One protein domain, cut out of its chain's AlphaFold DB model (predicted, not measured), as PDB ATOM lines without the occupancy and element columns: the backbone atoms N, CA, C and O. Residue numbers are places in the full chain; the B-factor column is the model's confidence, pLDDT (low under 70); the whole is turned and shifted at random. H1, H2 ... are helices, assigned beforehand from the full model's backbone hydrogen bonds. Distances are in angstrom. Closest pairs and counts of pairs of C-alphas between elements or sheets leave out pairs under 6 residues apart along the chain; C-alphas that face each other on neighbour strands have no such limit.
ATOM      1  N   ARG A 362       8.413  52.596  83.615       70.88
ATOM      2  CA  ARG A 362       9.429  53.238  84.472       70.88
ATOM      3  C   ARG A 362       9.000  53.243  85.943       70.88
ATOM      4  O   ARG A 362       9.752  52.782  86.798       70.88
ATOM      5  N   GLN A 363       7.774  53.684  86.223       75.44
ATOM      6  CA  GLN A 363       7.193  53.663  87.569       75.44
ATOM      7  C   GLN A 363       7.097  52.232  88.123       75.44
ATOM      8  O   GLN A 363       7.394  52.002  89.294       75.44
ATOM      9  N   LEU A 364       6.740  51.252  87.287       75.62
ATOM     10  CA  LEU A 364       6.685  49.837  87.657       75.62
ATOM     11  C   LEU A 364       8.075  49.289  88.004       75.62
ATOM     12  O   LEU A 364       8.207  48.627  89.031       75.62
ATOM     13  N   ARG A 365       9.119  49.616  87.225       76.06
ATOM     14  CA  ARG A 365      10.522  49.281  87.539       76.06
ATOM     15  C   ARG A 365      10.950  49.855  88.888       76.06
ATOM     16  O   ARG A 365      11.537  49.141  89.695       76.06
ATOM     17  N   GLU A 366      10.671  51.131  89.141       75.94
ATOM     18  CA  GLU A 366      11.056  51.792  90.395       75.94
ATOM     19  C   GLU A 366      10.305  51.225  91.607       75.94
ATOM     20  O   GLU A 366      10.911  50.994  92.655       75.94
ATOM     21  N   ARG A 367       9.004  50.940  91.463       81.50
ATOM     22  CA  ARG A 367       8.204  50.277  92.503       81.50
ATOM     23  C   ARG A 367       8.670  48.842  92.752       81.50
ATOM     24  O   ARG A 367       8.766  48.448  93.912       81.50
ATOM     25  N   LEU A 368       8.992  48.090  91.695       79.56
ATOM     26  CA  LEU A 368       9.524  46.731  91.802       79.56
ATOM     27  C   LEU A 368      10.872  46.728  92.532       79.56
ATOM     28  O   LEU A 368      11.037  45.937  93.449       79.56
ATOM     29  N   HIS A 369      11.805  47.627  92.195       75.00
ATOM     30  CA  HIS A 369      13.090  47.745  92.904       75.00
ATOM     31  C   HIS A 369      12.906  47.974  94.403       75.00
ATOM     32  O   HIS A 369      13.402  47.186  95.208       75.00
ATOM     33  N   ARG A 370      12.118  48.991  94.782       78.88
ATOM     34  CA  ARG A 370      11.830  49.283  96.197       78.88
ATOM     35  C   ARG A 370      11.198  48.081  96.908       78.88
ATOM     36  O   ARG A 370      11.516  47.824  98.065       78.88
ATOM     37  N   ALA A 371      10.330  47.330  96.229       80.44
ATOM     38  CA  ALA A 371       9.703  46.141  96.797       80.44
ATOM     39  C   ALA A 371      10.657  44.939  96.896       80.44
ATOM     40  O   ALA A 371      10.627  44.235  97.900       80.44
ATOM     41  N   LEU A 372      11.526  44.708  95.907       77.38
ATOM     42  CA  LEU A 372      12.535  43.642  95.935       77.38
ATOM     43  C   LEU A 372      13.519  43.813  97.100       77.38
ATOM     44  O   LEU A 372      13.979  42.809  97.647       77.38
ATOM     45  N   GLU A 373      13.804  45.054  97.501       80.50
ATOM     46  CA  GLU A 373      14.614  45.400  98.678       80.50
ATOM     47  C   GLU A 373      13.818  45.358 100.002       80.50
ATOM     48  O   GLU A 373      14.388  45.101 101.066       80.50
ATOM     49  N   ALA A 374      12.496  45.566  99.962       81.19
ATOM     50  CA  ALA A 374      11.630  45.611 101.144       81.19
ATOM     51  C   ALA A 374      11.482  44.241 101.836       81.19
ATOM     52  O   ALA A 374      11.481  43.182 101.204       81.19
ATOM     53  N   ARG A 375      11.339  44.211 103.167       79.12
ATOM     54  CA  ARG A 375      11.259  42.933 103.912       79.12
ATOM     55  C   ARG A 375       9.970  42.160 103.622       79.12
ATOM     56  O   ARG A 375       9.995  40.936 103.598       79.12
ATOM     57  N   ASP A 376       8.900  42.887 103.349       84.12
ATOM     58  CA  ASP A 376       7.505  42.482 103.170       84.12
ATOM     59  C   ASP A 376       7.102  42.211 101.706       84.12
ATOM     60  O   ASP A 376       5.917  42.150 101.390       84.12
ATOM     61  N   PHE A 377       8.068  42.002 100.803       88.94
ATOM     62  CA  PHE A 377       7.800  41.540  99.436       88.94
ATOM     63  C   PHE A 377       6.964  40.249  99.427       88.94
ATOM     64  O   PHE A 377       7.452  39.184  99.814       88.94
ATOM     65  N   GLN A 378       5.733  40.345  98.930       88.75
ATOM     66  CA  GLN A 378       4.854  39.207  98.674       88.75
ATOM     67  C   GLN A 378       4.929  38.833  97.192       88.75
ATOM     68  O   GLN A 378       4.618  39.648  96.320       88.75
ATOM     69  N   LEU A 379       5.364  37.600  96.925       87.50
ATOM     70  CA  LEU A 379       5.627  37.088  95.580       87.50
ATOM     71  C   LEU A 379       4.352  37.096  94.721       87.50
ATOM     72  O   LEU A 379       4.362  37.627  93.612       87.50
ATOM     73  N   ASP A 380       3.238  36.622  95.278       82.00
ATOM     74  CA  ASP A 380       1.934  36.500  94.612       82.00
ATOM     75  C   ASP A 380       1.305  37.859  94.287       82.00
ATOM     76  O   ASP A 380       0.693  38.042  93.233       82.00
ATOM     77  N   VAL A 381       1.493  38.851  95.165       87.31
ATOM     78  CA  VAL A 381       1.033  40.225  94.921       87.31
ATOM     79  C   VAL A 381       1.764  40.798  93.714       87.31
ATOM     80  O   VAL A 381       1.119  41.336  92.814       87.31
ATOM     81  N   TRP A 382       3.086  40.624  93.639       87.69
ATOM     82  CA  TRP A 382       3.860  41.073  92.485       87.69
ATOM     83  C   TRP A 382       3.552  40.271  91.220       87.69
ATOM     84  O   TRP A 382       3.355  40.891  90.178       87.69
ATOM     85  N   ALA A 383       3.359  38.953  91.305       83.69
ATOM     86  CA  ALA A 383       2.830  38.156  90.197       83.69
ATOM     87  C   ALA A 383       1.499  38.731  89.681       83.69
ATOM     88  O   ALA A 383       1.351  38.976  88.489       83.69
ATOM     89  N   SER A 384       0.553  39.048  90.573       79.69
ATOM     90  CA  SER A 384      -0.755  39.605  90.202       79.69
ATOM     91  C   SER A 384      -0.685  41.001  89.568       79.69
ATOM     92  O   SER A 384      -1.552  41.346  88.766       79.69
ATOM     93  N   VAL A 385       0.341  41.797  89.892       82.75
ATOM     94  CA  VAL A 385       0.613  43.091  89.246       82.75
ATOM     95  C   VAL A 385       1.213  42.875  87.857       82.75
ATOM     96  O   VAL A 385       0.777  43.522  86.910       82.75
ATOM     97  N   LEU A 386       2.158  41.943  87.707       79.81
ATOM     98  CA  LEU A 386       2.786  41.640  86.416       79.81
ATOM     99  C   LEU A 386       1.825  40.932  85.446       79.81
ATOM    100  O   LEU A 386       1.845  41.228  84.259       79.81
ATOM    101  N   ARG A 387       0.888  40.115  85.944       80.50
ATOM    102  CA  ARG A 387      -0.237  39.543  85.174       80.50
ATOM    103  C   ARG A 387      -1.185  40.585  84.571       80.50
ATOM    104  O   ARG A 387      -1.923  40.263  83.647       80.50
ATOM    105  N   ARG A 388      -1.205  41.807  85.116       80.81
ATOM    106  CA  ARG A 388      -2.018  42.939  84.629       80.81
ATOM    107  C   ARG A 388      -1.255  43.854  83.672       80.81
ATOM    108  O   ARG A 388      -1.845  44.794  83.148       80.81
ATOM    109  N   VAL A 389       0.038  43.613  83.464       80.62
ATOM    110  CA  VAL A 389       0.813  44.270  82.409       80.62
ATOM    111  C   VAL A 389       0.389  43.661  81.074       80.62
ATOM    112  O   VAL A 389       0.267  42.443  80.953       80.62
ATOM    113  N   GLU A 390       0.133  44.506  80.076       77.06
ATOM    114  CA  GLU A 390      -0.305  44.062  78.750       77.06
ATOM    115  C   GLU A 390       0.695  43.076  78.133       77.06
ATOM    116  O   GLU A 390       1.912  43.209  78.298       77.06
ATOM    117  N   ARG A 391       0.192  42.085  77.388       71.56
ATOM    118  CA  ARG A 391       1.006  40.963  76.889       71.56
ATOM    119  C   ARG A 391       2.183  41.401  76.009       71.56
ATOM    120  O   ARG A 391       3.207  40.732  75.985       71.56
ATOM    121  N   GLU A 392       2.056  42.536  75.333       73.12
ATOM    122  CA  GLU A 392       3.098  43.127  74.482       73.12
ATOM    123  C   GLU A 392       4.233  43.780  75.297       73.12
ATOM    124  O   GLU A 392       5.370  43.864  74.840       73.12
ATOM    125  N   GLN A 393       3.949  44.189  76.538       75.81
ATOM    126  CA  GLN A 393       4.904  44.800  77.473       75.81
ATOM    127  C   GLN A 393       5.640  43.750  78.336       75.81
ATOM    128  O   GLN A 393       6.669  44.058  78.945       75.81
ATOM    129  N   LEU A 394       5.147  42.505  78.380       72.31
ATOM    130  CA  LEU A 394       5.698  41.405  79.184       72.31
ATOM    131  C   LEU A 394       7.112  40.951  78.750       72.31
ATOM    132  O   LEU A 394       7.984  40.896  79.621       72.31
ATOM    133  N   PRO A 395       7.419  40.699  77.458       75.06
ATOM    134  CA  PRO A 395       8.765  40.288  77.046       75.06
ATOM    135  C   PRO A 395       9.853  41.347  77.322       75.06
ATOM    136  O   PRO A 395      10.888  40.986  77.893       75.06
ATOM    137  N   PRO A 396       9.642  42.654  77.046       71.19
ATOM    138  CA  PRO A 396      10.578  43.694  77.477       71.19
ATOM    139  C   PRO A 396      10.737  43.766  79.004       71.19
ATOM    140  O   PRO A 396      11.837  44.013  79.504       71.19
ATOM    141  N   PHE A 397       9.672  43.507  79.772       69.75
ATOM    142  CA  PHE A 397       9.749  43.455  81.234       69.75
ATOM    143  C   PHE A 397      10.554  42.249  81.747       69.75
ATOM    144  O   PHE A 397      11.338  42.386  82.687       69.75
ATOM    145  N   ALA A 398      10.434  41.085  81.104       74.31
ATOM    146  CA  ALA A 398      11.263  39.917  81.389       74.31
ATOM    147  C   ALA A 398      12.746  40.172  81.045       74.31
ATOM    148  O   ALA A 398      13.634  39.820  81.829       74.31
ATOM    149  N   GLU A 399      13.038  40.862  79.932       74.31
ATOM    150  CA  GLU A 399      14.406  41.284  79.597       74.31
ATOM    151  C   GLU A 399      14.975  42.260  80.643       74.31
ATOM    152  O   GLU A 399      16.153  42.155  81.003       74.31
ATOM    153  N   LEU A 400      14.139  43.161  81.172       71.31
ATOM    154  CA  LEU A 400      14.474  44.106  82.240       71.31
ATOM    155  C   LEU A 400      14.736  43.397  83.576       71.31
ATOM    156  O   LEU A 400      15.767  43.664  84.192       71.31
ATOM    157  N   LEU A 401      13.883  42.455  83.995       73.25
ATOM    158  CA  LEU A 401      14.111  41.594  85.167       73.25
ATOM    159  C   LEU A 401      15.443  40.841  85.040       73.25
ATOM    160  O   LEU A 401      16.280  40.874  85.945       73.25
ATOM    161  N   ALA A 402      15.687  40.227  83.881       75.31
ATOM    162  CA  ALA A 402      16.957  39.580  83.579       75.31
ATOM    163  C   ALA A 402      18.125  40.590  83.522       75.31
ATOM    164  O   ALA A 402      19.256  40.249  83.865       75.31
ATOM    165  N   GLY A 403      17.873  41.841  83.134       75.12
ATOM    166  CA  GLY A 403      18.820  42.957  83.139       75.12
ATOM    167  C   GLY A 403      19.263  43.360  84.541       75.12
ATOM    168  O   GLY A 403      20.464  43.510  84.776       75.12
ATOM    169  N   GLU A 404      18.330  43.445  85.487       73.12
ATOM    170  CA  GLU A 404      18.627  43.694  86.899       73.12
ATOM    171  C   GLU A 404      19.288  42.476  87.553       73.12
ATOM    172  O   GLU A 404      20.277  42.628  88.269       73.12
ATOM    173  N   LEU A 405      18.868  41.253  87.208       73.56
ATOM    174  CA  LEU A 405      19.557  40.020  87.606       73.56
ATOM    175  C   LEU A 405      21.023  40.016  87.116       73.56
ATOM    176  O   LEU A 405      21.932  39.692  87.882       73.56
ATOM    177  N   ARG A 406      21.281  40.449  85.871       75.94
ATOM    178  CA  ARG A 406      22.633  40.703  85.321       75.94
ATOM    179  C   ARG A 406      23.336  41.885  86.007       75.94
ATOM    180  O   ARG A 406      24.564  41.925  86.031       75.94
ATOM    181  N   GLY A 407      22.601  42.855  86.545       72.38
ATOM    182  CA  GLY A 407      23.117  43.976  87.335       72.38
ATOM    183  C   GLY A 407      23.651  43.525  88.694       72.38
ATOM    184  O   GLY A 407      24.834  43.710  88.976       72.38
ATOM    185  N   VAL A 408      22.818  42.856  89.495       71.44
ATOM    186  CA  VAL A 408      23.196  42.314  90.812       71.44
ATOM    187  C   VAL A 408      24.308  41.267  90.674       71.44
ATOM    188  O   VAL A 408      25.310  41.330  91.385       71.44
ATOM    189  N   ARG A 409      24.215  40.356  89.689       73.12
ATOM    190  CA  ARG A 409      25.300  39.398  89.393       73.12
ATOM    191  C   ARG A 409      26.619  40.098  89.048       73.12
ATOM    192  O   ARG A 409      27.656  39.629  89.494       73.12
ATOM    193  N   ARG A 410      26.609  41.219  88.310       73.31
ATOM    194  CA  ARG A 410      27.836  41.992  88.022       73.31
ATOM    195  C   ARG A 410      28.405  42.696  89.255       73.31
ATOM    196  O   ARG A 410      29.624  42.752  89.369       73.31
ATOM    197  N   ARG A 411      27.564  43.176  90.183       70.31
ATOM    198  CA  ARG A 411      28.031  43.719  91.474       70.31
ATOM    199  C   ARG A 411      28.747  42.653  92.310       70.31
ATOM    200  O   ARG A 411      29.801  42.940  92.856       70.31
ATOM    201  N   ARG A 412      28.235  41.417  92.331       69.75
ATOM    202  CA  ARG A 412      28.872  40.279  93.024       69.75
ATOM    203  C   ARG A 412      30.086  39.689  92.310       69.75
ATOM    204  O   ARG A 412      31.036  39.284  92.965       69.75
ATOM    205  N   ALA A 413      30.090  39.643  90.977       63.91
ATOM    206  CA  ALA A 413      31.173  39.029  90.201       63.91
ATOM    207  C   ALA A 413      32.526  39.765  90.320       63.91
ATOM    208  O   ALA A 413      33.554  39.203  89.951       63.91
ATOM    209  N   ALA A 414      32.542  40.988  90.858       59.41
ATOM    210  CA  ALA A 414      33.769  41.671  91.272       59.41
ATOM    211  C   ALA A 414      34.452  41.014  92.496       59.41
ATOM    212  O   ALA A 414      35.624  41.276  92.751       59.41
ATOM    213  N   ASP A 415      33.731  40.159  93.227       58.56
ATOM    214  CA  ASP A 415      33.994  39.792  94.620       58.56
ATOM    215  C   ASP A 415      33.801  38.277  94.895       58.56
ATOM    216  O   ASP A 415      33.496  37.872  96.011       58.56
ATOM    217  N   GLU A 416      34.012  37.386  93.913       58.19
ATOM    218  CA  GLU A 416      33.732  35.933  94.053       58.19
ATOM    219  C   GLU A 416      34.477  35.247  95.229       58.19
ATOM    220  O   GLU A 416      33.992  34.280  95.824       58.19
ATOM    221  N   LYS A 417      35.664  35.749  95.601       65.12
ATOM    222  CA  LYS A 417      36.389  35.293  96.806       65.12
ATOM    223  C   LYS A 417      35.702  35.765  98.090       65.12
ATOM    224  O   LYS A 417      35.577  35.000  99.044       65.12
ATOM    225  N   THR A 418      35.245  37.009  98.084       67.06
ATOM    226  CA  THR A 418      34.531  37.674  99.176       67.06
ATOM    227  C   THR A 418      33.156  37.042  99.393       67.06
ATOM    228  O   THR A 418      32.761  36.854 100.536       67.06
ATOM    229  N   ASP A 419      32.484  36.595  98.326       66.19
ATOM    230  CA  ASP A 419      31.244  35.806  98.361       66.19
ATOM    231  C   ASP A 419      31.400  34.524  99.211       66.19
ATOM    232  O   ASP A 419      30.579  34.246 100.085       66.19
ATOM    233  N   LYS A 420      32.482  33.755  99.004       76.12
ATOM    234  CA  LYS A 420      32.761  32.509  99.753       76.12
ATOM    235  C   LYS A 420      33.168  32.771 101.211       76.12
ATOM    236  O   LYS A 420      32.841  31.978 102.096       76.12
ATOM    237  N   PHE A 421      33.839  33.893 101.470       75.06
ATOM    238  CA  PHE A 421      34.174  34.341 102.822       75.06
ATOM    239  C   PHE A 421      32.915  34.801 103.581       75.06
ATOM    240  O   PHE A 421      32.564  34.219 104.600       75.06
ATOM    241  N   GLN A 422      32.148  35.748 103.035       72.81
ATOM    242  CA  GLN A 422      30.943  36.298 103.671       72.81
ATOM    243  C   GLN A 422      29.808  35.277 103.858       72.81
ATOM    244  O   GLN A 422      28.985  35.468 104.753       72.81
ATOM    245  N   ALA A 423      29.773  34.199 103.067       77.38
ATOM    246  CA  ALA A 423      28.849  33.082 103.264       77.38
ATOM    247  C   ALA A 423      29.235  32.139 104.423       77.38
ATOM    248  O   ALA A 423      28.375  31.408 104.911       77.38
ATOM    249  N   SER A 424      30.503  32.130 104.857       81.38
ATOM    250  CA  SER A 424      31.009  31.254 105.930       81.38
ATOM    251  C   SER A 424      31.291  31.987 107.249       81.38
ATOM    252  O   SER A 424      31.187  31.380 108.314       81.38
ATOM    253  N   THR A 425      31.591  33.289 107.206       85.12
ATOM    254  CA  THR A 425      31.797  34.132 108.395       85.12
ATOM    255  C   THR A 425      30.496  34.341 109.178       85.12
ATOM    256  O   THR A 425      29.477  34.740 108.607       85.12
ATOM    257  N   ARG A 426      30.508  34.131 110.502       85.69
ATOM    258  CA  ARG A 426      29.345  34.417 111.357       85.69
ATOM    259  C   ARG A 426      29.275  35.914 111.653       85.69
ATOM    260  O   ARG A 426      30.288  36.599 111.745       85.69
ATOM    261  N   LEU A 427      28.067  36.429 111.892       80.06
ATOM    262  CA  LEU A 427      27.840  37.862 112.138       80.06
ATOM    263  C   LEU A 427      28.629  38.421 113.344       80.06
ATOM    264  O   LEU A 427      28.926  39.612 113.374       80.06
ATOM    265  N   GLY A 428      28.960  37.571 114.326       81.06
ATOM    266  CA  GLY A 428      29.777  37.933 115.490       81.06
ATOM    267  C   GLY A 428      31.276  38.057 115.201       81.06
ATOM    268  O   GLY A 428      31.958  38.799 115.902       81.06
ATOM    269  N   ASP A 429      31.773  37.401 114.149       89.38
ATOM    270  CA  ASP A 429      33.198  37.381 113.790       89.38
ATOM    271  C   ASP A 429      33.616  38.682 113.067       89.38
ATOM    272  O   ASP A 429      34.796  39.019 112.979       89.38
ATOM    273  N   LEU A 430      32.637  39.437 112.554       92.62
ATOM    274  CA  LEU A 430      32.833  40.715 111.870       92.62
ATOM    275  C   LEU A 430      33.176  41.806 112.891       92.62
ATOM    276  O   LEU A 430      32.301  42.298 113.612       92.62
ATOM    277  N   GLN A 431      34.449  42.192 112.962       87.69
ATOM    278  CA  GLN A 431      34.942  43.132 113.973       87.69
ATOM    279  C   GLN A 431      34.563  44.594 113.684       87.69
ATOM    280  O   GLN A 431      34.245  45.326 114.621       87.69
ATOM    281  N   THR A 432      34.555  45.028 112.418       91.81
ATOM    282  CA  THR A 432      34.266  46.428 112.060       91.81
ATOM    283  C   THR A 432      32.783  46.676 111.759       91.81
ATOM    284  O   THR A 432      32.020  45.763 111.433       91.81
ATOM    285  N   PHE A 433      32.360  47.943 111.841       84.88
ATOM    286  CA  PHE A 433      31.032  48.369 111.387       84.88
ATOM    287  C   PHE A 433      30.871  48.213 109.867       84.88
ATOM    288  O   PHE A 433      29.833  47.740 109.405       84.88
ATOM    289  N   GLU A 434      31.909  48.546 109.095       84.19
ATOM    290  CA  GLU A 434      31.889  48.428 107.637       84.19
ATOM    291  C   GLU A 434      31.656  46.990 107.178       84.19
ATOM    292  O   GLU A 434      30.845  46.765 106.286       84.19
ATOM    293  N   ASP A 435      32.325  46.010 107.788       81.94
ATOM    294  CA  ASP A 435      32.180  44.601 107.407       81.94
ATOM    295  C   ASP A 435      30.774  44.079 107.724       81.94
ATOM    296  O   ASP A 435      30.202  43.307 106.951       81.94
ATOM    297  N   ARG A 436      30.172  44.549 108.827       83.38
ATOM    298  CA  ARG A 436      28.781  44.237 109.196       83.38
ATOM    299  C   ARG A 436      27.783  44.815 108.199       83.38
ATOM    300  O   ARG A 436      26.833  44.119 107.840       83.38
ATOM    301  N   GLU A 437      27.999  46.041 107.722       83.94
ATOM    302  CA  GLU A 437      27.129  46.669 106.722       83.94
ATOM    303  C   GLU A 437      27.354  46.072 105.318       83.94
ATOM    304  O   GLU A 437      26.385  45.758 104.629       83.94
ATOM    305  N   LYS A 438      28.603  45.760 104.936       82.88
ATOM    306  CA  LYS A 438      28.948  44.993 103.722       82.88
ATOM    307  C   LYS A 438      28.244  43.624 103.720       82.88
ATOM    308  O   LYS A 438      27.556  43.289 102.759       82.88
ATOM    309  N   HIS A 439      28.308  42.869 104.821       85.69
ATOM    310  CA  HIS A 439      27.609  41.583 104.978       85.69
ATOM    311  C   HIS A 439      26.072  41.727 105.098       85.69
ATOM    312  O   HIS A 439      25.319  40.817 104.738       85.69
ATOM    313  N   ARG A 440      25.551  42.867 105.576       84.44
ATOM    314  CA  ARG A 440      24.111  43.181 105.516       84.44
ATOM    315  C   ARG A 440      23.664  43.408 104.073       84.44
ATOM    316  O   ARG A 440      22.686  42.781 103.667       84.44
ATOM    317  N   GLN A 441      24.371  44.237 103.305       82.38
ATOM    318  CA  GLN A 441      24.057  44.476 101.897       82.38
ATOM    319  C   GLN A 441      24.175  43.185 101.082       82.38
ATOM    320  O   GLN A 441      23.276  42.869 100.314       82.38
ATOM    321  N   TRP A 442      25.204  42.371 101.330       87.19
ATOM    322  CA  TRP A 442      25.353  41.050 100.717       87.19
ATOM    323  C   TRP A 442      24.124  40.146 100.921       87.19
ATOM    324  O   TRP A 442      23.678  39.493  99.972       87.19
ATOM    325  N   ARG A 443      23.533  40.139 102.128       85.88
ATOM    326  CA  ARG A 443      22.286  39.404 102.417       85.88
ATOM    327  C   ARG A 443      21.062  40.013 101.731       85.88
ATOM    328  O   ARG A 443      20.206  39.253 101.285       85.88
ATOM    329  N   LEU A 444      20.978  41.339 101.606       81.12
ATOM    330  CA  LEU A 444      19.922  41.992 100.820       81.12
ATOM    331  C   LEU A 444      20.034  41.611  99.336       81.12
ATOM    332  O   LEU A 444      19.050  41.155  98.759       81.12
ATOM    333  N   ASP A 445      21.233  41.661  98.752       82.06
ATOM    334  CA  ASP A 445      21.491  41.228  97.373       82.06
ATOM    335  C   ASP A 445      21.184  39.724  97.167       82.06
ATOM    336  O   ASP A 445      20.718  39.359  96.087       82.06
ATOM    337  N   GLN A 446      21.342  38.846  98.177       85.00
ATOM    338  CA  GLN A 446      20.854  37.451  98.092       85.00
ATOM    339  C   GLN A 446      19.326  37.386  97.990       85.00
ATOM    340  O   GLN A 446      18.790  36.655  97.157       85.00
ATOM    341  N   VAL A 447      18.623  38.132  98.847       86.69
ATOM    342  CA  VAL A 447      17.156  38.136  98.915       86.69
ATOM    343  C   VAL A 447      16.552  38.721  97.635       86.69
ATOM    344  O   VAL A 447      15.631  38.125  97.077       86.69
ATOM    345  N   VAL A 448      17.122  39.813  97.113       81.62
ATOM    346  CA  VAL A 448      16.779  40.385  95.800       81.62
ATOM    347  C   VAL A 448      17.029  39.365  94.684       81.62
ATOM    348  O   VAL A 448      16.130  39.101  93.889       81.62
ATOM    349  N   LEU A 449      18.212  38.734  94.634       84.06
ATOM    350  CA  LEU A 449      18.525  37.714  93.622       84.06
ATOM    351  C   LEU A 449      17.573  36.521  93.658       84.06
ATOM    352  O   LEU A 449      17.267  35.983  92.594       84.06
ATOM    353  N   LYS A 450      17.134  36.094  94.850       90.25
ATOM    354  CA  LYS A 450      16.153  35.018  94.977       90.25
ATOM    355  C   LYS A 450      14.801  35.470  94.426       90.25
ATOM    356  O   LYS A 450      14.331  34.893  93.459       90.25
ATOM    357  N   ARG A 451      14.245  36.576  94.930       89.75
ATOM    358  CA  ARG A 451      12.945  37.117  94.488       89.75
ATOM    359  C   ARG A 451      12.880  37.383  92.979       89.75
ATOM    360  O   ARG A 451      11.852  37.126  92.365       89.75
ATOM    361  N   CYS A 452      13.976  37.834  92.361       82.75
ATOM    362  CA  CYS A 452      14.060  37.993  90.906       82.75
ATOM    363  C   CYS A 452      14.063  36.664  90.129       82.75
ATOM    364  O   CYS A 452      13.623  36.661  88.985       82.75
ATOM    365  N   LYS A 453      14.568  35.561  90.702       87.19
ATOM    366  CA  LYS A 453      14.404  34.218  90.119       87.19
ATOM    367  C   LYS A 453      12.970  33.738  90.300       87.19
ATOM    368  O   LYS A 453      12.333  33.443  89.302       87.19
ATOM    369  N   ASP A 454      12.479  33.756  91.540       89.31
ATOM    370  CA  ASP A 454      11.142  33.288  91.919       89.31
ATOM    371  C   ASP A 454      10.054  33.978  91.046       89.31
ATOM    372  O   ASP A 454       9.121  33.331  90.580       89.31
ATOM    373  N   LEU A 455      10.207  35.279  90.733       85.88
ATOM    374  CA  LEU A 455       9.349  36.005  89.778       85.88
ATOM    375  C   LEU A 455       9.485  35.550  88.315       85.88
ATOM    376  O   LEU A 455       8.484  35.502  87.608       85.88
ATOM    377  N   LEU A 456      10.706  35.299  87.833       86.38
ATOM    378  CA  LEU A 456      10.941  34.881  86.444       86.38
ATOM    379  C   LEU A 456      10.436  33.456  86.191       86.38
ATOM    380  O   LEU A 456       9.899  33.194  85.122       86.38
ATOM    381  N   GLU A 457      10.579  32.572  87.177       90.06
ATOM    382  CA  GLU A 457      10.159  31.170  87.124       90.06
ATOM    383  C   GLU A 457       8.631  31.065  86.991       90.06
ATOM    384  O   GLU A 457       8.154  30.547  85.985       90.06
ATOM    385  N   MET A 458       7.859  31.715  87.874       89.12
ATOM    386  CA  MET A 458       6.389  31.770  87.757       89.12
ATOM    387  C   MET A 458       5.890  32.381  86.438       89.12
ATOM    388  O   MET A 458       4.856  31.968  85.917       89.12
ATOM    389  N   LEU A 459       6.578  33.400  85.903       85.25
ATOM    390  CA  LEU A 459       6.202  34.000  84.617       85.25
ATOM    391  C   LEU A 459       6.430  33.020  83.457       85.25
ATOM    392  O   LEU A 459       5.631  32.991  82.526       85.25
ATOM    393  N   GLN A 460       7.480  32.197  83.529       87.31
ATOM    394  CA  GLN A 460       7.755  31.150  82.546       87.31
ATOM    395  C   GLN A 460       6.779  29.972  82.673       87.31
ATOM    396  O   GLN A 460       6.272  29.514  81.654       87.31
ATOM    397  N   GLU A 461       6.455  29.532  83.893       89.25
ATOM    398  CA  GLU A 461       5.418  28.521  84.161       89.25
ATOM    399  C   GLU A 461       4.040  28.956  83.639       89.25
ATOM    400  O   GLU A 461       3.290  28.166  83.071       89.25
ATOM    401  N   GLU A 462       3.699  30.237  83.779       86.12
ATOM    402  CA  GLU A 462       2.435  30.772  83.283       86.12
ATOM    403  C   GLU A 462       2.402  30.918  81.752       86.12
ATOM    404  O   GLU A 462       1.336  30.781  81.145       86.12
ATOM    405  N   GLU A 463       3.542  31.163  81.101       86.44
ATOM    406  CA  GLU A 463       3.636  31.105  79.639       86.44
ATOM    407  C   GLU A 463       3.563  29.665  79.113       86.44
ATOM    408  O   GLU A 463       2.841  29.428  78.143       86.44
ATOM    409  N   THR A 464       4.230  28.694  79.750       88.19
ATOM    410  CA  THR A 464       4.162  27.284  79.328       88.19
ATOM    411  C   THR A 464       2.785  26.679  79.577       88.19
ATOM    412  O   THR A 464       2.266  26.023  78.674       88.19
ATOM    413  N   GLN A 465       2.136  26.965  80.713       89.94
ATOM    414  CA  GLN A 465       0.758  26.535  80.966       89.94
ATOM    415  C   GLN A 465      -0.198  27.103  79.910       89.94
ATOM    416  O   GLN A 465      -0.923  26.345  79.282       89.94
ATOM    417  N   LYS A 466      -0.126  28.405  79.594       84.81
ATOM    418  CA  LYS A 466      -0.976  29.013  78.549       84.81
ATOM    419  C   LYS A 466      -0.684  28.504  77.136       84.81
ATOM    420  O   LYS A 466      -1.527  28.665  76.253       84.81
ATOM    421  N   VAL A 467       0.498  27.941  76.879       86.88
ATOM    422  CA  VAL A 467       0.784  27.211  75.634       86.88
ATOM    423  C   VAL A 467       0.162  25.815  75.682       86.88
ATOM    424  O   VAL A 467      -0.487  25.434  74.712       86.88
ATOM    425  N   ALA A 468       0.274  25.094  76.801       86.94
ATOM    426  CA  ALA A 468      -0.366  23.794  76.994       86.94
ATOM    427  C   ALA A 468      -1.899  23.881  76.884       86.94
ATOM    428  O   ALA A 468      -2.482  23.134  76.104       86.94
ATOM    429  N   ASP A 469      -2.532  24.849  77.556       86.75
ATOM    430  CA  ASP A 469      -3.977  25.115  77.491       86.75
ATOM    431  C   ASP A 469      -4.433  25.352  76.043       86.75
ATOM    432  O   ASP A 469      -5.429  24.792  75.591       86.75
ATOM    433  N   ARG A 470      -3.664  26.141  75.277       87.00
ATOM    434  CA  ARG A 470      -3.929  26.407  73.853       87.00
ATOM    435  C   ARG A 470      -3.748  25.177  72.974       87.00
ATOM    436  O   ARG A 470      -4.494  25.019  72.012       87.00
ATOM    437  N   MET A 471      -2.764  24.329  73.268       84.25
ATOM    438  CA  MET A 471      -2.570  23.079  72.534       84.25
ATOM    439  C   MET A 471      -3.708  22.099  72.831       84.25
ATOM    440  O   MET A 471      -4.282  21.553  71.891       84.25
ATOM    441  N   ASP A 472      -4.107  21.949  74.091       84.62
ATOM    442  CA  ASP A 472      -5.244  21.128  74.519       84.62
ATOM    443  C   ASP A 472      -6.572  21.637  73.923       84.62
ATOM    444  O   ASP A 472      -7.330  20.869  73.334       84.62
ATOM    445  N   GLU A 473      -6.822  22.949  73.934       81.00
ATOM    446  CA  GLU A 473      -8.000  23.547  73.290       81.00
ATOM    447  C   GLU A 473      -7.980  23.381  71.757       81.00
ATOM    448  O   GLU A 473      -8.990  22.988  71.172       81.00
ATOM    449  N   SER A 474      -6.824  23.538  71.098       72.25
ATOM    450  CA  SER A 474      -6.688  23.224  69.665       72.25
ATOM    451  C   SER A 474      -6.861  21.731  69.352       72.25
ATOM    452  O   SER A 474      -7.340  21.380  68.276       72.25
ATOM    453  N   THR A 475      -6.543  20.848  70.304       70.00
ATOM    454  CA  THR A 475      -6.748  19.397  70.179       70.00
ATOM    455  C   THR A 475      -8.225  19.042  70.357       70.00
ATOM    456  O   THR A 475      -8.754  18.230  69.603       70.00
TER     457      THR A 475
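Overview. This is residues 362 to 475 of the 758 residues of the protein "Hypothetical protein" of Symbiodinium sp. CCMP2456 (UniProt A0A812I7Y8). One long straight helix, H5, forms the spine, with H3 running beside its inner stretch, the short H2 packed steeply on it, and H1 meeting it with residues 372 to 373 alone; H4 turns across at the far end of H3, and residues 463 to 475 of H5 stick out as a free arm. The printed part has 114 residues with five named helices, H1 to H5 in chain order, and no named strand: all helix. It is a loose rod, with a radius of gyration of the C-alphas of 17.9 A and spans of 64 by 29 by 23 A.

Along the chain. H1, residues 362 to 373, begins at C-alpha 362 (9.429, 53.238, 84.472) and is 17.0 A long. H2 is residues 379 to 386, H3 residues 394 to 413, 27.9 A long, and H4 residues 416 to 422. H5, residues 433 to 475, is 63.0 A long and ends at C-alpha 475 (-6.748, 19.397, 70.179).

Arrangement. H5 is the hub. H1, with residues 372 to 373 alone, touches it at a steep tilt of 59 degrees, closest at the C-alphas of Leu 372 and Val 448, 5.4 A. H2 touches it at a steep tilt of 61 degrees, closest at the C-alphas of Ala 383 and Leu 455, 6.9 A. H3 touches it at a shallow tilt of 29 degrees, opposite ways, closest at the C-alphas of Leu 405 and Leu 449, 6.5 A. H4 is close to H5 but not clearly touching, closest at the C-alphas of Gln 422 and His 439, 6.4 A. H4 is apart from H1 and H2. Every O i to N i+4 pair is within hydrogen-bond range in H1, H2, H3 and H5; in H4, 2 of 3 are.

Size, cuts and confidence. The C-alphas farthest apart, those of Gln 431 and Thr 475, are 65.0 A apart. The printed part has no cut, and no link is long. The mean pLDDT of the printed part is 79.9; residue 397 and residues 412 to 419 are under 70.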